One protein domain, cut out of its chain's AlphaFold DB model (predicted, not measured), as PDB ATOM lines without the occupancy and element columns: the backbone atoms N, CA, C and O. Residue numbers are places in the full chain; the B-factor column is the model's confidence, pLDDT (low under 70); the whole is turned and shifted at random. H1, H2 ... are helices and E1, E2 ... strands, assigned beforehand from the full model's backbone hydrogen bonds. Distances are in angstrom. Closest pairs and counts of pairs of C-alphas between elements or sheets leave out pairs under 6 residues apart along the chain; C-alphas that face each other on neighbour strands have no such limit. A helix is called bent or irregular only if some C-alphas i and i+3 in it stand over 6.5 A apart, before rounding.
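Overview. This is residues 43 to 186 of the 186 residues of an uncharacterized protein of Sporosarcina luteola (UniProt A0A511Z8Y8). A twisted wall of seven antiparallel strands has its helices over one face, and the other face is bare of named helices. The long helix H5 runs slantwise over E4 and E5, H4 covers E6 and E7 at one edge, and the short H2 sits over E4 on the same face, while H1 and H3 only graze the sheet. The printed part has 144 residues with five named helices and seven named strands, in the chain order E1 E2 H1 H2 E3 H3 E4 E5 H4 E6 E7 H5; across the sheet the strands stand E2, E1, E3, E4, E5, E7, E6. The class is mixed, helices and strands, in two layers, H4 and H5 being on one face of the sheet. The whole is compact, with a radius of gyration of the C-alphas of 14.7 A, and elongated, with spans of 41 by 26 by 25 A.

Along the chain. Across the sheet, the strands are E2, residues 56 to 59; E1, residues 45 to 50, 15.8 A long from C-alpha 45 at (22.862, 12.287, -36.458); E3, residues 78 to 83, 16.9 A; E4, residues 92 to 99, 20.4 A; E5, residues 106 to 112, 18.8 A; E7, residues 145 to 151, 19.4 A; and E6, residues 136 to 140, 12.6 A. H5, residues 164 to 184, is the longest helix at 30.2 A, from C-alpha 164 at (21.268, 24.801, -42.470) to C-alpha 184 at (24.116, 36.153, -14.632). H4, residues 116 to 130, spans 20.6 A and is irregular, with C-alphas 117 and 120 7.6 A apart. H1 holds residues 62 to 66, H2 residues 71 to 74 and H3 residues 85 to 88.

Arrangement. E2 and E6 are the edge strands. Within hydrogen-bond range are N 57 and O 48 of the hairpin E1 and E2, 2.8 A; N 47 and O 81 of E1 and E3, 2.8 A; N 80 and O 97 of E3 and E4, 2.9 A; N 107 and O 98 of the hairpin E4 and E5, 2.8 A; N 112 and O 146 of E5 and E7, 2.8 A; and N 140 and O 145 of the hairpin E6 and E7, 2.8 A. H5 is on the sheet at a height of 9.7 A, over E5 and only just over E4, where 3 of its C-alphas fall; on the local plane it stands at 43 degrees to E5, slantwise to the strands. Its closest C-alphas to E5 are those of Ala 171 and Val 108, 7.4 A. H4, at a height of 9.8 A, lies over E7 and E6 and runs along the strands, at 11 degrees to E6 on the local plane. H5 touches H4 with its residues 178 to 182 alone; the closest C-alphas are those of Tyr 125 and Leu 178, 7.2 A apart, and the two helices stand at a steep tilt of 52 degrees, opposite ways. H1, which only grazes the sheet, touches H5 through the latter's residues 164 to 165 alone; the closest C-alphas are those of Met 65 and Ile 164, 5.0 A. H2 is only just over E4, with 3 of its C-alphas there, at a height of 6.2 A. H3 is close to H5 but not clearly touching, with the C-alphas of Phe 87 and Tyr 172 closest at 7.7 A. E2, H1 H2, E3 and E5, H4, E6 are split strand-helix-strand units, two strands running the same way with another strand between them in the sheet, E1 and E7 respectively; both crossovers are right-handed. In H5 every O i to N i+4 pair is within hydrogen-bond range; H4 has 9 of 11, H1 has 0 of 1 but 2 of 2 O i to N i+3 pairs, and H2 and H3 are too short for an i+4 pair.

Size, cuts and confidence. The two C-alphas farthest apart are those of Lys 74 and Asn 186, 43.4 A. The printed part has no cut, and residue 186 is the chain's last. The link from E7 to H5, residues 152 to 163, is long. The mean pLDDT of the printed part is 95.4, and no printed residue is under 70.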
ATOM      1  N   PHE A  43      28.093  16.436 -36.557       95.81
ATOM      2  CA  PHE A  43      26.680  16.063 -36.548       95.81
ATOM      3  C   PHE A  43      26.554  14.535 -36.649       95.81
ATOM      4  O   PHE A  43      26.355  14.004 -37.738       95.81
ATOM      5  N   PRO A  44      26.714  13.790 -35.538       96.50
ATOM      6  CA  PRO A  44      26.611  12.330 -35.535       96.50
ATOM      7  C   PRO A  44      25.259  11.802 -36.033       96.50
ATOM      8  O   PRO A  44      25.201  10.660 -36.482       96.50
ATOM      9  N   VAL A  45      24.198  12.610 -35.948       98.00
ATOM     10  CA  VAL A  45      22.862  12.287 -36.458       98.00
ATOM     11  C   VAL A  45      22.351  13.468 -37.270       98.00
ATOM     12  O   VAL A  45      22.324  14.597 -36.776       98.00
ATOM     13  N   ILE A  46      21.934  13.191 -38.505       98.38
ATOM     14  CA  ILE A  46      21.196  14.108 -39.372       98.38
ATOM     15  C   ILE A  46      20.099  13.275 -40.032       98.38
ATOM     16  O   ILE A  46      20.380  12.460 -40.904       98.38
ATOM     17  N   GLU A  47      18.850  13.459 -39.631       98.62
ATOM     18  CA  GLU A  47      17.725  12.660 -40.117       98.62
ATOM     19  C   GLU A  47      16.658  13.568 -40.709       98.62
ATOM     20  O   GLU A  47      16.178  14.489 -40.052       98.62
ATOM     21  N   ARG A  48      16.252  13.308 -41.954       98.19
ATOM     22  CA  ARG A  48      15.007  13.881 -42.475       98.19
ATOM     23  C   ARG A  48      13.869  12.958 -42.085       98.19
ATOM     24  O   ARG A  48      13.922  11.765 -42.384       98.19
ATOM     25  N   CYS A  49      12.831  13.517 -41.488       98.44
ATOM     26  CA  CYS A  49      11.707  12.777 -40.932       98.44
ATOM     27  C   CYS A  49      10.385  13.336 -41.455       98.44
ATOM     28  O   CYS A  49      10.301  14.512 -41.808       98.44
ATOM     29  N   LEU A  50       9.341  12.508 -41.486       97.56
ATOM     30  CA  LEU A  50       7.979  12.962 -41.781       97.56
ATOM     31  C   LEU A  50       7.362  13.619 -40.547       97.56
ATOM     32  O   LEU A  50       7.343  13.024 -39.474       97.56
ATOM     33  N   LYS A  51       6.774  14.805 -40.701       94.38
ATOM     34  CA  LYS A  51       6.131  15.527 -39.589       94.38
ATOM     35  C   LYS A  51       4.925  14.803 -39.000       94.38
ATOM     36  O   LYS A  51       4.696  14.877 -37.802       94.38
ATOM     37  N   GLU A  52       4.127  14.138 -39.837       94.06
ATOM     38  CA  GLU A  52       2.888  13.491 -39.383       94.06
ATOM     39  C   GLU A  52       3.161  12.225 -38.561       94.06
ATOM     40  O   GLU A  52       2.430  11.935 -37.614       94.06
ATOM     41  N   THR A  53       4.192  11.461 -38.932       96.12
ATOM     42  CA  THR A  53       4.455  10.127 -38.369       96.12
ATOM     43  C   THR A  53       5.723  10.050 -37.530       96.12
ATOM     44  O   THR A  53       5.923   9.039 -36.861       96.12
ATOM     45  N   GLU A  54       6.573  11.081 -37.574       95.50
ATOM     46  CA  GLU A  54       7.921  11.113 -36.987       95.50
ATOM     47  C   GLU A  54       8.853  10.008 -37.528       95.50
ATOM     48  O   GLU A  54       9.923   9.754 -36.980       95.50
ATOM     49  N   GLU A  55       8.476   9.342 -38.624       97.50
ATOM     50  CA  GLU A  55       9.282   8.286 -39.231       97.50
ATOM     51  C   GLU A  55      10.466   8.876 -40.004       97.50
ATOM     52  O   GLU A  55      10.308   9.804 -40.807       97.50
ATOM     53  N   VAL A  56      11.648   8.290 -39.803       98.25
ATOM     54  CA  VAL A  56      12.864   8.634 -40.548       98.25
ATOM     55  C   VAL A  56      12.681   8.269 -42.021       98.25
ATOM     56  O   VAL A  56      12.442   7.113 -42.375       98.25
ATOM     57  N   ILE A  57      12.831   9.266 -42.888       97.81
ATOM     58  CA  ILE A  57      12.848   9.110 -44.344       97.81
ATOM     59  C   ILE A  57      14.248   8.682 -44.781       97.81
ATOM     60  O   ILE A  57      14.400   7.765 -45.592       97.81
ATOM     61  N   ILE A  58      15.268   9.386 -44.279       98.00
ATOM     62  CA  ILE A  58      16.671   9.164 -44.626       98.00
ATOM     63  C   ILE A  58      17.608   9.757 -43.565       98.00
ATOM     64  O   ILE A  58      17.384  10.866 -43.082       98.00
ATOM     65  N   GLU A  59      18.679   9.023 -43.263       98.25
ATOM     66  CA  GLU A  59      19.869   9.536 -42.577       98.25
ATOM     67  C   GLU A  59      20.771  10.241 -43.605       98.25
ATOM     68  O   GLU A  59      21.277   9.626 -44.551       98.25
ATOM     69  N   GLU A  60      20.940  11.546 -43.450       98.31
ATOM     70  CA  GLU A  60      21.723  12.398 -44.336       98.31
ATOM     71  C   GLU A  60      23.207  12.428 -43.947       98.31
ATOM     72  O   GLU A  60      23.615  12.102 -42.836       98.31
ATOM     73  N   GLN A  61      24.040  12.850 -44.894       96.69
ATOM     74  CA  GLN A  61      25.462  13.112 -44.657       96.69
ATOM     75  C   GLN A  61      25.679  14.587 -44.294       96.69
ATOM     76  O   GLN A  61      24.912  15.437 -44.741       96.69
ATOM     77  N   ASP A  62      26.804  14.925 -43.657       95.19
ATOM     78  CA  ASP A  62      27.194  16.310 -43.312       95.19
ATOM     79  C   ASP A  62      27.059  17.307 -44.472       95.19
ATOM     80  O   ASP A  62      26.763  18.487 -44.283       95.19
ATOM     81  N   SER A  63      27.247  16.841 -45.712       96.38
ATOM     82  CA  SER A  63      27.071  17.673 -46.905       96.38
ATOM     83  C   SER A  63      25.668  18.287 -47.029       96.38
ATOM     84  O   SER A  63      25.549  19.381 -47.587       96.38
ATOM     85  N   PHE A  64      24.639  17.635 -46.473       97.62
ATOM     86  CA  PHE A  64      23.259  18.118 -46.438       97.62
ATOM     87  C   PHE A  64      23.121  19.403 -45.619       97.62
ATOM     88  O   PHE A  64      22.323  20.268 -45.965       97.62
ATOM     89  N   MET A  65      23.987  19.619 -44.627       97.25
ATOM     90  CA  MET A  65      24.005  20.845 -43.822       97.25
ATOM     91  C   MET A  65      24.368  22.105 -44.630       97.25
ATOM     92  O   MET A  65      24.223  23.225 -44.137       97.25
ATOM     93  N   ASN A  66      24.829  21.943 -45.878       97.56
ATOM     94  CA  ASN A  66      25.043  23.042 -46.823       97.56
ATOM     95  C   ASN A  66      23.809  23.364 -47.686       97.56
ATOM     96  O   ASN A  66      23.867  24.313 -48.468       97.56
ATOM     97  N   GLN A  67      22.721  22.593 -47.588       97.94
ATOM     98  CA  GLN A  67      21.453  22.953 -48.225       97.94
ATOM     99  C   GLN A  67      20.883  24.224 -47.578       97.94
ATOM    100  O   GLN A  67      21.107  24.448 -46.385       97.94
ATOM    101  N   PRO A  68      20.159  25.061 -48.338       96.75
ATOM    102  CA  PRO A  68      19.466  26.207 -47.768       96.75
ATOM    103  C   PRO A  68      18.302  25.749 -46.881       96.75
ATOM    104  O   PRO A  68      17.645  24.754 -47.191       96.75
ATOM    105  N   ILE A  69      17.978  26.511 -45.833       94.19
ATOM    106  CA  ILE A  69      16.800  26.239 -44.979       94.19
ATOM    107  C   ILE A  69      15.510  26.181 -45.810       94.19
ATOM    108  O   ILE A  69      14.638  25.352 -45.550       94.19
ATOM    109  N   SER A  70      15.411  26.994 -46.870       93.38
ATOM    110  CA  SER A  70      14.276  27.007 -47.804       93.38
ATOM    111  C   SER A  70      14.000  25.664 -48.497       93.38
ATOM    112  O   SER A  70      12.956  25.505 -49.136       93.38
ATOM    113  N   TYR A  71      14.887  24.673 -48.345       95.56
ATOM    114  CA  TYR A  71      14.612  23.272 -48.647       95.56
ATOM    115  C   TYR A  71      13.315  22.776 -47.989       95.56
ATOM    116  O   TYR A  71      12.476  22.189 -48.674       95.56
ATOM    117  N   PHE A  72      13.106  23.055 -46.700       94.06
ATOM    118  CA  PHE A  72      11.933  22.577 -45.953       94.06
ATOM    119  C   PHE A  72      10.651  23.326 -46.317       94.06
ATOM    120  O   PHE A  72       9.566  22.772 -46.211       94.06
ATOM    121  N   ALA A  73      10.751  24.530 -46.883       89.69
ATOM    122  CA  ALA A  73       9.594  25.202 -47.478       89.69
ATOM    123  C   ALA A  73       9.083  24.479 -48.744       89.69
ATOM    124  O   ALA A  73       7.906  24.573 -49.086       89.69
ATOM    125  N   LYS A  74       9.966  23.770 -49.464       90.44
ATOM    126  CA  LYS A  74       9.619  22.991 -50.670       90.44
ATOM    127  C   LYS A  74       9.209  21.553 -50.346       90.44
ATOM    128  O   LYS A  74       8.526  20.941 -51.161       90.44
ATOM    129  N   ASN A  75       9.611  21.051 -49.180       94.06
ATOM    130  CA  ASN A  75       9.315  19.717 -48.659       94.06
ATOM    131  C   ASN A  75       8.626  19.865 -47.292       94.06
ATOM    132  O   ASN A  75       9.174  19.507 -46.254       94.06
ATOM    133  N   ALA A  76       7.462  20.523 -47.287       91.62
ATOM    134  CA  ALA A  76       6.820  21.016 -46.067       91.62
ATOM    135  C   ALA A  76       6.264  19.913 -45.149       91.62
ATOM    136  O   ALA A  76       5.931  20.188 -43.998       91.62
ATOM    137  N   ASP A  77       6.170  18.681 -45.642       95.12
ATOM    138  CA  ASP A  77       5.839  17.472 -44.888       95.12
ATOM    139  C   ASP A  77       7.035  16.895 -44.115       95.12
ATOM    140  O   ASP A  77       6.853  15.991 -43.298       95.12
ATOM    141  N   GLU A  78       8.236  17.438 -44.320       96.44
ATOM    142  CA  GLU A  78       9.469  16.972 -43.701       96.44
ATOM    143  C   GLU A  78      10.007  17.938 -42.637       96.44
ATOM    144  O   GLU A  78       9.862  19.161 -42.733       96.44
ATOM    145  N   PHE A  79      10.711  17.388 -41.651       97.38
ATOM    146  CA  PHE A  79      11.569  18.131 -40.731       97.38
ATOM    147  C   PHE A  79      12.953  17.479 -40.653       97.38
ATOM    148  O   PHE A  79      13.132  16.332 -41.064       97.38
ATOM    149  N   LEU A  80      13.937  18.214 -40.140       98.25
ATOM    150  CA  LEU A  80      15.299  17.726 -39.933       98.25
ATOM    151  C   LEU A  80      15.568  17.556 -38.448       98.25
ATOM    152  O   LEU A  80      15.540  18.547 -37.728       98.25
ATOM    153  N   TYR A  81      15.868  16.348 -37.998       98.44
ATOM    154  CA  TYR A  81      16.379  16.085 -36.658       98.44
ATOM    155  C   TYR A  81      17.905  16.007 -36.678       98.44
ATOM    156  O   TYR A  81      18.491  15.378 -37.561       98.44
ATOM    157  N   ILE A  82      18.556  16.678 -35.729       98.19
ATOM    158  CA  ILE A  82      20.015  16.744 -35.632       98.19
ATOM    159  C   ILE A  82      20.445  16.523 -34.188       98.19
ATOM    160  O   ILE A  82      19.905  17.149 -33.273       98.19
ATOM    161  N   GLU A  83      21.496  15.730 -33.999       98.12
ATOM    162  CA  GLU A  83      22.241  15.647 -32.741       98.12
ATOM    163  C   GLU A  83      23.669  16.158 -32.933       98.12
ATOM    164  O   GLU A  83      24.251  16.060 -34.014       98.12
ATOM    165  N   SER A  84      24.249  16.711 -31.869       96.88
ATOM    166  CA  SER A  84      25.650  17.125 -31.840       96.88
ATOM    167  C   SER A  84      26.199  17.067 -30.426       96.88
ATOM    168  O   SER A  84      25.555  17.525 -29.482       96.88
ATOM    169  N   ASN A  85      27.446  16.611 -30.288       93.88
ATOM    170  CA  ASN A  85      28.165  16.639 -29.011       93.88
ATOM    171  C   ASN A  85      28.262  18.065 -28.445       93.88
ATOM    172  O   ASN A  85      28.292  18.269 -27.234       93.88
ATOM    173  N   ALA A  86      28.258  19.083 -29.313       96.25
ATOM    174  CA  ALA A  86      28.288  20.466 -28.868       96.25
ATOM    175  C   ALA A  86      27.025  20.881 -28.090       96.25
ATOM    176  O   ALA A  86      27.106  21.771 -27.236       96.25
ATOM    177  N   PHE A  87      25.876  20.239 -28.331       97.31
ATOM    178  CA  PHE A  87      24.616  20.580 -27.666       97.31
ATOM    179  C   PHE A  87      24.633  20.291 -26.165       97.31
ATOM    180  O   PHE A  87      23.972  21.001 -25.398       97.31
ATOM    181  N   GLU A  88      25.477  19.362 -25.705       95.25
ATOM    182  CA  GLU A  88      25.650  19.108 -24.277       95.25
ATOM    183  C   GLU A  88      26.068  20.386 -23.535       95.25
ATOM    184  O   GLU A  88      25.564  20.664 -22.440       95.25
ATOM    185  N   THR A  89      26.901  21.232 -24.156       96.69
ATOM    186  CA  THR A  89      27.336  22.519 -23.584       96.69
ATOM    187  C   THR A  89      26.135  23.411 -23.265       96.69
ATOM    188  O   THR A  89      26.015  23.935 -22.153       96.69
ATOM    189  N   ILE A  90      25.165  23.472 -24.178       97.31
ATOM    190  CA  ILE A  90      23.934  24.259 -24.036       97.31
ATOM    191  C   ILE A  90      22.753  23.468 -23.444       97.31
ATOM    192  O   ILE A  90      21.633  23.964 -23.387       97.31
ATOM    193  N   GLY A  91      22.991  22.257 -22.931       96.38
ATOM    194  CA  GLY A  91      21.961  21.470 -22.246       96.38
ATOM    195  C   GLY A  91      20.800  21.057 -23.149       96.38
ATOM    196  O   GLY A  91      19.664  21.016 -22.678       96.38
ATOM    197  N   VAL A  92      21.097  20.775 -24.414       97.69
ATOM    198  CA  VAL A  92      20.174  20.250 -25.422       97.69
ATOM    199  C   VAL A  92      20.703  18.893 -25.883       97.69
ATOM    200  O   VAL A  92      21.916  18.700 -25.919       97.69
ATOM    201  N   ASP A  93      19.812  17.951 -26.191       94.88
ATOM    202  CA  ASP A  93      20.203  16.622 -26.695       94.88
ATOM    203  C   ASP A  93      20.154  16.567 -28.229       94.88
ATOM    204  O   ASP A  93      21.088  16.096 -28.870       94.88
ATOM    205  N   GLY A  94      19.113  17.155 -28.814       96.81
ATOM    206  CA  GLY A  94      18.938  17.287 -30.253       96.81
ATOM    207  C   GLY A  94      18.061  18.487 -30.597       96.81
ATOM    208  O   GLY A  94      17.368  19.039 -29.734       96.81
ATOM    209  N   ILE A  95      18.114  18.899 -31.859       98.06
ATOM    210  CA  ILE A  95      17.323  19.999 -32.411       98.06
ATOM    211  C   ILE A  95      16.580  19.490 -33.640       98.06
ATOM    212  O   ILE A  95      17.187  18.897 -34.531       98.06
ATOM    213  N   ALA A  96      15.282  19.769 -33.704       97.75
ATOM    214  CA  ALA A  96      14.481  19.595 -34.904       97.75
ATOM    215  C   ALA A  96      14.264  20.947 -35.604       97.75
ATOM    216  O   ALA A  96      13.883  21.923 -34.960       97.75
ATOM    217  N   PHE A  97      14.500  21.006 -36.913       95.81
ATOM    218  CA  PHE A  97      14.177  22.143 -37.777       95.81
ATOM    219  C   PHE A  97      12.972  21.810 -38.639       95.81
ATOM    220  O   PHE A  97      12.977  20.809 -39.355       95.81
ATOM    221  N   GLU A  98      11.987  22.696 -38.655       93.31
ATOM    222  CA  GLU A  98      10.847  22.591 -39.553       93.31
ATOM    223  C   GLU A  98      10.452  23.944 -40.127       93.31
ATOM    224  O   GLU A  98      10.657  24.983 -39.507       93.31
ATOM    225  N   THR A  99       9.833  23.933 -41.305       92.56
ATOM    226  CA  THR A  99       9.173  25.113 -41.871       92.56
ATOM    227  C   THR A  99       7.674  24.859 -41.949       92.56
ATOM    228  O   THR A  99       7.262  23.853 -42.520       92.56
ATOM    229  N   ASP A 100       6.861  25.737 -41.363       86.62
ATOM    230  CA  ASP A 100       5.395  25.657 -41.422       86.62
ATOM    231  C   ASP A 100       4.878  25.826 -42.865       86.62
ATOM    232  O   ASP A 100       5.415  26.617 -43.643       86.62
ATOM    233  N   ASP A 101       3.833  25.089 -43.237       79.31
ATOM    234  CA  ASP A 101       3.298  25.056 -44.603       79.31
ATOM    235  C   ASP A 101       2.389  26.253 -44.938       79.31
ATOM    236  O   ASP A 101       2.226  26.598 -46.113       79.31
ATOM    237  N   VAL A 102       1.829  26.925 -43.927       79.69
ATOM    238  CA  VAL A 102       0.909  28.059 -44.085       79.69
ATOM    239  C   VAL A 102       1.660  29.387 -44.144       79.69
ATOM    240  O   VAL A 102       1.394  30.217 -45.018       79.69
ATOM    241  N   PHE A 103       2.582  29.605 -43.210       80.69
ATOM    242  CA  PHE A 103       3.293  30.872 -43.028       80.69
ATOM    243  C   PHE A 103       4.740  30.833 -43.513       80.69
ATOM    244  O   PHE A 103       5.363  31.888 -43.599       80.69
ATOM    245  N   GLN A 104       5.260  29.650 -43.859       85.81
ATOM    246  CA  GLN A 104       6.661  29.443 -44.249       85.81
ATOM    247  C   GLN A 104       7.667  29.894 -43.182       85.81
ATOM    248  O   GLN A 104       8.829  30.154 -43.489       85.81
ATOM    249  N   THR A 105       7.230  29.944 -41.923       91.56
ATOM    250  CA  THR A 105       8.085  30.251 -40.779       91.56
ATOM    251  C   THR A 105       8.945  29.041 -40.454       91.56
ATOM    252  O   THR A 105       8.424  27.953 -40.197       91.56
ATOM    253  N   SER A 106      10.259  29.230 -40.437       94.75
ATOM    254  CA  SER A 106      11.230  28.232 -40.011       94.75
ATOM    255  C   SER A 106      11.391  28.274 -38.495       94.75
ATOM    256  O   SER A 106      11.679  29.310 -37.899       94.75
ATOM    257  N   THR A 107      11.197  27.133 -37.854       95.19
ATOM    258  CA  THR A 107      11.158  26.977 -36.402       95.19
ATOM    259  C   THR A 107      12.183  25.936 -35.984       95.19
ATOM    260  O   THR A 107      12.376  24.936 -36.677       95.19
ATOM    261  N   VAL A 108      12.828  26.164 -34.840       96.75
ATOM    262  CA  VAL A 108      13.602  25.129 -34.147       96.75
ATOM    263  C   VAL A 108      12.868  24.656 -32.913       96.75
ATOM    264  O   VAL A 108      12.350  25.466 -32.142       96.75
ATOM    265  N   LEU A 109      12.856  23.340 -32.740       97.69
ATOM    266  CA  LEU A 109      12.259  22.632 -31.625       97.69
ATOM    267  C   LEU A 109      13.362  21.885 -30.882       97.69
ATOM    268  O   LEU A 109      14.185  21.212 -31.502       97.69
ATOM    269  N   PHE A 110      13.402  22.015 -29.562       97.94
ATOM    270  CA  PHE A 110      14.421  21.368 -28.742       97.94
ATOM    271  C   PHE A 110      13.980  21.200 -27.289       97.94
ATOM    272  O   PHE A 110      13.197  21.984 -26.750       97.94
ATOM    273  N   GLY A 111      14.545  20.184 -26.638       97.81
ATOM    274  CA  GLY A 111      14.442  19.983 -25.196       97.81
ATOM    275  C   GLY A 111      15.573  20.701 -24.459       97.81
ATOM    276  O   GLY A 111      16.741  20.386 -24.670       97.81
ATOM    277  N   LEU A 112      15.252  21.646 -23.571       97.94
ATOM    278  CA  LEU A 112      16.230  22.438 -22.819       97.94
ATOM    279  C   LEU A 112      16.305  22.027 -21.341       97.94
ATOM    280  O   LEU A 112      15.359  22.209 -20.563       97.94
ATOM    281  N   LYS A 113      17.478  21.550 -20.915       96.44
ATOM    282  CA  LYS A 113      17.773  21.116 -19.538       96.44
ATOM    283  C   LYS A 113      18.044  22.302 -18.610       96.44
ATOM    284  O   LYS A 113      19.182  22.596 -18.243       96.44
ATOM    285  N   VAL A 114      16.974  22.971 -18.184       95.31
ATOM    286  CA  VAL A 114      17.005  24.079 -17.215       95.31
ATOM    287  C   VAL A 114      15.959  23.864 -16.119       95.31
ATOM    288  O   VAL A 114      14.833  23.449 -16.376       95.31
ATOM    289  N   GLN A 115      16.309  24.187 -14.867       94.75
ATOM    290  CA  GLN A 115      15.402  24.028 -13.723       94.75
ATOM    291  C   GLN A 115      14.093  24.814 -13.912       94.75
ATOM    292  O   GLN A 115      14.116  25.998 -14.252       94.75
ATOM    293  N   LYS A 116      12.954  24.196 -13.564       96.75
ATOM    294  CA  LYS A 116      11.596  24.770 -13.676       96.75
ATOM    295  C   LYS A 116      11.450  26.188 -13.102       96.75
ATOM    296  O   LYS A 116      10.666  26.982 -13.617       96.75
ATOM    297  N   LYS A 117      12.219  26.533 -12.059       95.88
ATOM    298  CA  LYS A 117      12.195  27.863 -11.415       95.88
ATOM    299  C   LYS A 117      12.502  29.018 -12.378       95.88
ATOM    300  O   LYS A 117      12.031  30.126 -12.150       95.88
ATOM    301  N   TRP A 118      13.248  28.756 -13.451       96.44
ATOM    302  CA  TRP A 118      13.631  29.757 -14.450       96.44
ATOM    303  C   TRP A 118      12.551  30.024 -15.500       96.44
ATOM    304  O   TRP A 118      12.744  30.879 -16.355       96.44
ATOM    305  N   GLY A 119      11.400  29.350 -15.431       96.50
ATOM    306  CA  GLY A 119      10.318  29.495 -16.406       96.50
ATOM    307  C   GLY A 119       9.895  30.936 -16.710       96.50
ATOM    308  O   GLY A 119       9.807  31.284 -17.886       96.50
ATOM    309  N   PRO A 120       9.657  31.798 -15.702       97.06
ATOM    310  CA  PRO A 120       9.339  33.203 -15.953       97.06
ATOM    311  C   PRO A 120      10.454  33.953 -16.695       97.06
ATOM    312  O   PRO A 120      10.160  34.739 -17.588       97.06
ATOM    313  N   PHE A 121      11.719  33.680 -16.362       97.38
ATOM    314  CA  PHE A 121      12.874  34.300 -17.016       97.38
ATOM    315  C   PHE A 121      13.008  33.837 -18.470       97.38
ATOM    316  O   PHE A 121      13.109  34.668 -19.363       97.38
ATOM    317  N   LEU A 122      12.936  32.520 -18.707       96.88
ATOM    318  CA  LEU A 122      12.967  31.907 -20.040       96.88
ATOM    319  C   LEU A 122      11.930  32.540 -20.969       96.88
ATOM    320  O   LEU A 122      12.256  32.990 -22.061       96.88
ATOM    321  N   LYS A 123      10.679  32.623 -20.503       97.06
ATOM    322  CA  LYS A 123       9.582  33.196 -21.289       97.06
ATOM    323  C   LYS A 123       9.787  34.683 -21.557       97.06
ATOM    324  O   LYS A 123       9.587  35.098 -22.688       97.06
ATOM    325  N   GLY A 124      10.228  35.456 -20.562       97.75
ATOM    326  CA  GLY A 124      10.553  36.872 -20.760       97.75
ATOM    327  C   GLY A 124      11.671  37.078 -21.786       97.75
ATOM    328  O   GLY A 124      11.541  37.915 -22.672       97.75
ATOM    329  N   TYR A 125      12.721  36.254 -21.725       97.75
ATOM    330  CA  TYR A 125      13.819  36.285 -22.691       97.75
ATOM    331  C   TYR A 125      13.330  35.975 -24.114       97.75
ATOM    332  O   TYR A 125      13.679  36.681 -25.057       97.75
ATOM    333  N   PHE A 126      12.487  34.954 -24.287       97.44
ATOM    334  CA  PHE A 126      11.906  34.637 -25.594       97.44
ATOM    335  C   PHE A 126      10.964  35.742 -26.098       97.44
ATOM    336  O   PHE A 126      11.060  36.130 -27.257       97.44
ATOM    337  N   GLU A 127      10.110  36.309 -25.242       96.94
ATOM    338  CA  GLU A 127       9.234  37.430 -25.620       96.94
ATOM    339  C   GLU A 127      10.024  38.642 -26.127       96.94
ATOM    340  O   GLU A 127       9.604  39.279 -27.093       96.94
ATOM    341  N   GLU A 128      11.161  38.946 -25.499       96.25
ATOM    342  CA  GLU A 128      12.030  40.062 -25.876       96.25
ATOM    343  C   GLU A 128      12.779  39.813 -27.192       96.25
ATOM    344  O   GLU A 128      12.891  40.730 -28.003       96.25
ATOM    345  N   ASN A 129      13.263  38.588 -27.421       95.62
ATOM    346  CA  ASN A 129      14.181  38.307 -28.530       95.62
ATOM    347  C   ASN A 129      13.518  37.689 -29.770       95.62
ATOM    348  O   ASN A 129      14.008  37.893 -30.872       95.62
ATOM    349  N   VAL A 130      12.425  36.935 -29.616       94.75
ATOM    350  CA  VAL A 130      11.683  36.341 -30.748       94.75
ATOM    351  C   VAL A 130      10.236  36.827 -30.832       94.75
ATOM    352  O   VAL A 130       9.492  36.426 -31.730       94.75
ATOM    353  N   GLY A 131       9.820  37.723 -29.939       92.38
ATOM    354  CA  GLY A 131       8.497  38.335 -29.935       92.38
ATOM    355  C   GLY A 131       7.464  37.576 -29.100       92.38
ATOM    356  O   GLY A 131       7.538  36.372 -28.857       92.38
ATOM    357  N   ALA A 132       6.445  38.298 -28.638       88.12
ATOM    358  CA  ALA A 132       5.378  37.698 -27.849       88.12
ATOM    359  C   ALA A 132       4.473  36.801 -28.711       88.12
ATOM    360  O   ALA A 132       4.043  37.202 -29.791       88.12
ATOM    361  N   LYS A 133       4.087  35.635 -28.172       87.38
ATOM    362  CA  LYS A 133       3.177  34.648 -28.800       87.38
ATOM    363  C   LYS A 133       3.703  33.972 -30.071       87.38
ATOM    364  O   LYS A 133       2.921  33.351 -30.785       87.38
ATOM    365  N   THR A 134       4.991  34.091 -30.355       91.44
ATOM    366  CA  THR A 134       5.635  33.481 -31.526       91.44
ATOM    367  C   THR A 134       6.368  32.186 -31.163       91.44
ATOM    368  O   THR A 134       6.715  31.417 -32.049       91.44
ATOM    369  N   PHE A 135       6.574  31.933 -29.866       95.31
ATOM    370  CA  PHE A 135       7.268  30.767 -29.329       95.31
ATOM    371  C   PHE A 135       6.363  29.911 -28.432       95.31
ATOM    372  O   PHE A 135       5.348  30.370 -27.895       95.31
ATOM    373  N   SER A 136       6.797  28.672 -28.209       96.31
ATOM    374  CA  SER A 136       6.267  27.738 -27.214       96.31
ATOM    375  C   SER A 136       7.367  27.391 -26.213       96.31
ATOM    376  O   SER A 136       8.516  27.204 -26.595       96.31
ATOM    377  N   ALA A 137       7.023  27.322 -24.926       97.00
ATOM    378  CA  ALA A 137       7.922  26.836 -23.882       97.00
ATOM    379  C   ALA A 137       7.105  26.189 -22.756       97.00
ATOM    380  O   ALA A 137       6.453  26.886 -21.955       97.00
ATOM    381  N   MET A 138       7.140  24.860 -22.687       97.50
ATOM    382  CA  MET A 138       6.410  24.060 -21.705       97.50
ATOM    383  C   MET A 138       7.375  23.175 -20.921       97.50
ATOM    384  O   MET A 138       8.240  22.539 -21.496       97.50
ATOM    385  N   PHE A 139       7.245  23.137 -19.596       97.69
ATOM    386  CA  PHE A 139       8.076  22.255 -18.779       97.69
ATOM    387  C   PHE A 139       7.449  20.859 -18.699       97.69
ATOM    388  O   PHE A 139       6.323  20.734 -18.208       97.69
ATOM    389  N   SER A 140       8.187  19.830 -19.108       95.81
ATOM    390  CA  SER A 140       7.831  18.429 -18.885       95.81
ATOM    391  C   SER A 140       8.271  18.010 -17.481       95.81
ATOM    392  O   SER A 140       9.456  17.830 -17.204       95.81
ATOM    393  N   ASP A 141       7.314  17.815 -16.565       92.50
ATOM    394  CA  ASP A 141       7.599  17.265 -15.227       92.50
ATOM    395  C   ASP A 141       8.084  15.805 -15.283       92.50
ATOM    396  O   ASP A 141       8.719  15.330 -14.344       92.50
ATOM    397  N   LYS A 142       7.786  15.098 -16.380       91.94
ATOM    398  CA  LYS A 142       8.209  13.714 -16.609       91.94
ATOM    399  C   LYS A 142       9.694  13.646 -16.966       91.94
ATOM    400  O   LYS A 142      10.410  12.826 -16.398       91.94
ATOM    401  N   ASP A 143      10.129  14.510 -17.878       89.56
ATOM    402  CA  ASP A 143      11.472  14.456 -18.464       89.56
ATOM    403  C   ASP A 143      12.429  15.468 -17.804       89.56
ATOM    404  O   ASP A 143      13.645  15.392 -17.960       89.56
ATOM    405  N   GLY A 144      11.893  16.392 -16.999       93.56
ATOM    406  CA  GLY A 144      12.672  17.367 -16.236       93.56
ATOM    407  C   GLY A 144      13.302  18.465 -17.096       93.56
ATOM    408  O   GLY A 144      14.288  19.073 -16.673       93.56
ATOM    409  N   LEU A 145      12.743  18.721 -18.280       96.19
ATOM    410  CA  LEU A 145      13.244  19.674 -19.269       96.19
ATOM    411  C   LEU A 145      12.120  20.552 -19.831       96.19
ATOM    412  O   LEU A 145      10.935  20.311 -19.589       96.19
ATOM    413  N   TRP A 146      12.502  21.604 -20.545       98.00
ATOM    414  CA  TRP A 146      11.577  22.462 -21.278       98.00
ATOM    415  C   TRP A 146      11.479  22.016 -22.732       98.00
ATOM    416  O   TRP A 146      12.495  22.004 -23.413       98.00
ATOM    417  N   ASP A 147      10.272  21.745 -23.210       97.81
ATOM    418  CA  ASP A 147       9.969  21.621 -24.632       97.81
ATOM    419  C   ASP A 147       9.821  23.035 -25.200       97.81
ATOM    420  O   ASP A 147       8.929  23.789 -24.780       97.81
ATOM    421  N   VAL A 148      10.736  23.429 -26.084       97.94
ATOM    422  CA  VAL A 148      10.844  24.793 -26.608       97.94
ATOM    423  C   VAL A 148      10.741  24.789 -28.123       97.94
ATOM    424  O   VAL A 148      11.473  24.059 -28.781       97.94
ATOM    425  N   ASN A 149       9.902  25.678 -28.657       96.75
ATOM    426  CA  ASN A 149       9.822  25.968 -30.087       96.75
ATOM    427  C   ASN A 149      10.016  27.473 -30.275       96.75
ATOM    428  O   ASN A 149       9.265  28.251 -29.678       96.75
ATOM    429  N   ILE A 150      10.973  27.891 -31.102       96.69
ATOM    430  CA  ILE A 150      11.202  29.309 -31.425       96.69
ATOM    431  C   ILE A 150      11.320  29.515 -32.941       96.69
ATOM    432  O   ILE A 150      11.926  28.685 -33.622       96.69
ATOM    433  N   PRO A 151      10.782  30.621 -33.480       95.88
ATOM    434  CA  PRO A 151      10.913  30.946 -34.891       95.88
ATOM    435  C   PRO A 151      12.307  31.514 -35.159       95.88
ATOM    436  O   PRO A 151      12.691  32.544 -34.599       95.88
ATOM    437  N   LEU A 152      13.060  30.863 -36.039       95.25
ATOM    438  CA  LEU A 152      14.361  31.354 -36.486       95.25
ATOM    439  C   LEU A 152      14.237  32.655 -37.269       95.25
ATOM    440  O   LEU A 152      15.121  33.496 -37.168       95.25
ATOM    441  N   ASP A 153      13.133  32.846 -37.995       94.44
ATOM    442  CA  ASP A 153      12.847  34.052 -38.780       94.44
ATOM    443  C   ASP A 153      12.908  35.346 -37.965       94.44
ATOM    444  O   ASP A 153      13.055  36.430 -38.528       94.44
ATOM    445  N   HIS A 154      12.762  35.247 -36.645       94.56
ATOM    446  CA  HIS A 154      12.802  36.391 -35.741       94.56
ATOM    447  C   HIS A 154      14.178  36.600 -35.100       94.56
ATOM    448  O   HIS A 154      14.357  37.577 -34.379       94.56
ATOM    449  N   LEU A 155      15.142  35.708 -35.346       95.25
ATOM    450  CA  LEU A 155      16.514  35.867 -34.882       95.25
ATOM    451  C   LEU A 155      17.303  36.767 -35.834       95.25
ATOM    452  O   LEU A 155      17.270  36.610 -37.058       95.25
ATOM    453  N   ASP A 156      18.072  37.686 -35.255       93.31
ATOM    454  CA  ASP A 156      18.966  38.554 -36.013       93.31
ATOM    455  C   ASP A 156      19.961  37.729 -36.841       93.31
ATOM    456  O   ASP A 156      20.667  36.859 -36.330       93.31
ATOM    457  N   GLY A 157      20.043  38.039 -38.136       94.06
ATOM    458  CA  GLY A 157      20.937  37.362 -39.075       94.06
ATOM    459  C   GLY A 157      20.316  36.181 -39.823       94.06
ATOM    460  O   GLY A 157      20.957  35.677 -40.744       94.06
ATOM    461  N   PHE A 158      19.081  35.779 -39.506       96.00
ATOM    462  CA  PHE A 158      18.389  34.736 -40.261       96.00
ATOM    463  C   PHE A 158      18.132  35.145 -41.717       96.00
ATOM    464  O   PHE A 158      17.695  36.261 -42.015       96.00
ATOM    465  N   GLN A 159      18.380  34.214 -42.637       95.00
ATOM    466  CA  GLN A 159      18.056  34.335 -44.056       95.00
ATOM    467  C   GLN A 159      17.595  32.971 -44.567       95.00
ATOM    468  O   GLN A 159      18.305  31.988 -44.403       95.00
ATOM    469  N   SER A 160      16.452  32.887 -45.247       91.69
ATOM    470  CA  SER A 160      15.893  31.599 -45.697       91.69
ATOM    471  C   SER A 160      16.804  30.803 -46.647       91.69
ATOM    472  O   SER A 160      16.717  29.579 -46.713       91.69
ATOM    473  N   GLU A 161      17.691  31.481 -47.375       95.75
ATOM    474  CA  GLU A 161      18.658  30.862 -48.290       95.75
ATOM    475  C   GLU A 161      20.014  30.559 -47.627       95.75
ATOM    476  O   GLU A 161      20.930  30.084 -48.301       95.75
ATOM    477  N   MET A 162      20.174  30.828 -46.325       97.06
ATOM    478  CA  MET A 162      21.396  30.460 -45.612       97.06
ATOM    479  C   MET A 162      21.507  28.932 -45.483       97.06
ATOM    480  O   MET A 162      20.482  28.254 -45.358       97.06
ATOM    481  N   PRO A 163      22.730  28.381 -45.486       97.56
ATOM    482  CA  PRO A 163      22.974  26.987 -45.145       97.56
ATOM    483  C   PRO A 163      22.342  26.586 -43.806       97.56
ATOM    484  O   PRO A 163      22.405  27.339 -42.835       97.56
ATOM    485  N   ILE A 164      21.818  25.363 -43.716       97.12
ATOM    486  CA  ILE A 164      21.268  24.801 -42.470       97.12
ATOM    487  C   ILE A 164      22.287  24.863 -41.320       97.12
ATOM    488  O   ILE A 164      21.917  25.187 -40.196       97.12
ATOM    489  N   LYS A 165      23.580  24.622 -41.581       96.50
ATOM    490  CA  LYS A 165      24.629  24.766 -40.551       96.50
ATOM    491  C   LYS A 165      24.716  26.186 -39.975       96.50
ATOM    492  O   LYS A 165      24.918  26.340 -38.778       96.50
ATOM    493  N   ASP A 166      24.512  27.213 -40.797       96.94
ATOM    494  CA  ASP A 166      24.571  28.603 -40.342       96.94
ATOM    495  C   ASP A 166      23.308  28.912 -39.505       96.94
ATOM    496  O   ASP A 166      23.343  29.683 -38.548       96.94
ATOM    497  N   ALA A 167      22.177  28.277 -39.833       96.25
ATOM    498  CA  ALA A 167      20.961  28.313 -39.018       96.25
ATOM    499  C   ALA A 167      21.175  27.655 -37.648       96.25
ATOM    500  O   ALA A 167      20.705  28.154 -36.625       96.25
ATOM    501  N   MET A 168      21.911  26.540 -37.638       96.31
ATOM    502  CA  MET A 168      22.323  25.854 -36.420       96.31
ATOM    503  C   MET A 168      23.216  26.743 -35.559       96.31
ATOM    504  O   MET A 168      23.019  26.810 -34.347       96.31
ATOM    505  N   ASP A 169      24.138  27.486 -36.175       96.62
ATOM    506  CA  ASP A 169      24.945  28.484 -35.475       96.62
ATOM    507  C   ASP A 169      24.074  29.554 -34.807       96.62
ATOM    508  O   ASP A 169      24.325  29.900 -33.651       96.62
ATOM    509  N   LEU A 170      23.032  30.055 -35.484       97.38
ATOM    510  CA  LEU A 170      22.094  31.017 -34.889       97.38
ATOM    511  C   LEU A 170      21.343  30.417 -33.695       97.38
ATOM    512  O   LEU A 170      21.293  31.035 -32.629       97.38
ATOM    513  N   ALA A 171      20.796  29.208 -33.845       97.62
ATOM    514  CA  ALA A 171      20.079  28.521 -32.774       97.62
ATOM    515  C   ALA A 171      20.992  28.252 -31.565       97.62
ATOM    516  O   ALA A 171      20.639  28.580 -30.430       97.62
ATOM    517  N   TYR A 172      22.198  27.730 -31.801       98.12
ATOM    518  CA  TYR A 172      23.188  27.476 -30.757       98.12
ATOM    519  C   TYR A 172      23.557  28.766 -30.020       98.12
ATOM    520  O   TYR A 172      23.522  28.808 -28.789       98.12
ATOM    521  N   GLN A 173      23.875  29.838 -30.753       97.88
ATOM    522  CA  GLN A 173      24.239  31.123 -30.154       97.88
ATOM    523  C   GLN A 173      23.100  31.705 -29.319       97.88
ATOM    524  O   GLN A 173      23.338  32.199 -28.215       97.88
ATOM    525  N   PHE A 174      21.863  31.605 -29.805       98.19
ATOM    526  CA  PHE A 174      20.686  32.060 -29.081       98.19
ATOM    527  C   PHE A 174      20.511  31.337 -27.739       98.19
ATOM    528  O   PHE A 174      20.375  31.983 -26.696       98.19
ATOM    529  N   ILE A 175      20.576  30.001 -27.744       98.31
ATOM    530  CA  ILE A 175      20.437  29.183 -26.530       98.31
ATOM    531  C   ILE A 175      21.618  29.431 -25.584       98.31
ATOM    532  O   ILE A 175      21.429  29.573 -24.375       98.31
ATOM    533  N   PHE A 176      22.834  29.558 -26.116       98.50
ATOM    534  CA  PHE A 176      24.017  29.890 -25.328       98.50
ATOM    535  C   PHE A 176      23.843  31.223 -24.585       98.50
ATOM    536  O   PHE A 176      24.082  31.296 -23.379       98.50
ATOM    537  N   LYS A 177      23.376  32.272 -25.277       98.06
ATOM    538  CA  LYS A 177      23.128  33.592 -24.675       98.06
ATOM    539  C   LYS A 177      22.012  33.580 -23.640       98.06
ATOM    540  O   LYS A 177      22.146  34.229 -22.605       98.06
ATOM    541  N   LEU A 178      20.965  32.790 -23.859       97.75
ATOM    542  CA  LEU A 178      19.944  32.553 -22.843       97.75
ATOM    543  C   LEU A 178      20.553  31.951 -21.563       97.75
ATOM    544  O   LEU A 178      20.242  32.399 -20.459       97.75
ATOM    545  N   LEU A 179      21.416  30.940 -21.691       97.81
ATOM    546  CA  LEU A 179      22.050  30.299 -20.535       97.81
ATOM    547  C   LEU A 179      23.033  31.223 -19.819       97.81
ATOM    548  O   LEU A 179      23.067  31.226 -18.589       97.81
ATOM    549  N   GLU A 180      23.785  32.030 -20.566       97.56
ATOM    550  CA  GLU A 180      24.623  33.097 -20.014       97.56
ATOM    551  C   GLU A 180      23.774  34.094 -19.205       97.56
ATOM    552  O   GLU A 180      24.130  34.442 -18.079       97.56
ATOM    553  N   ALA A 181      22.612  34.501 -19.727       97.12
ATOM    554  CA  ALA A 181      21.702  35.420 -19.048       97.12
ATOM    555  C   ALA A 181      21.082  34.812 -17.776       97.12
ATOM    556  O   ALA A 181      20.975  35.493 -16.755       97.12
ATOM    557  N   ILE A 182      20.716  33.524 -17.806       95.88
ATOM    558  CA  ILE A 182      20.249  32.786 -16.621       95.88
ATOM    559  C   ILE A 182      21.348  32.709 -15.558       95.88
ATOM    560  O   ILE A 182      21.075  32.921 -14.378       95.88
ATOM    561  N   GLU A 183      22.583  32.404 -15.961       94.69
ATOM    562  CA  GLU A 183      23.719  32.339 -15.042       94.69
ATOM    563  C   GLU A 183      24.000  33.700 -14.393       94.69
ATOM    564  O   GLU A 183      24.205  33.754 -13.184       94.69
ATOM    565  N   ALA A 184      23.931  34.797 -15.154       94.00
ATOM    566  CA  ALA A 184      24.116  36.153 -14.632       94.00
ATOM    567  C   ALA A 184      22.989  36.617 -13.689       94.00
ATOM    568  O   ALA A 184      23.203  37.502 -12.859       94.00
ATOM    569  N   ALA A 185      21.788  36.047 -13.818       91.56
ATOM    570  CA  ALA A 185      20.638  36.350 -12.967       91.56
ATOM    571  C   ALA A 185      20.600  35.539 -11.654       91.56
ATOM    572  O   ALA A 185      19.700  35.761 -10.836       91.56
ATOM    573  N   ASN A 186      21.520  34.585 -11.467       78.31
ATOM    574  CA  ASN A 186      21.595  33.693 -10.305       78.31
ATOM    575  C   ASN A 186      22.614  34.170  -9.266       78.31
ATOM    576  O   ASN A 186      22.259  34.147  -8.067       78.31
TER     577      ASN A 186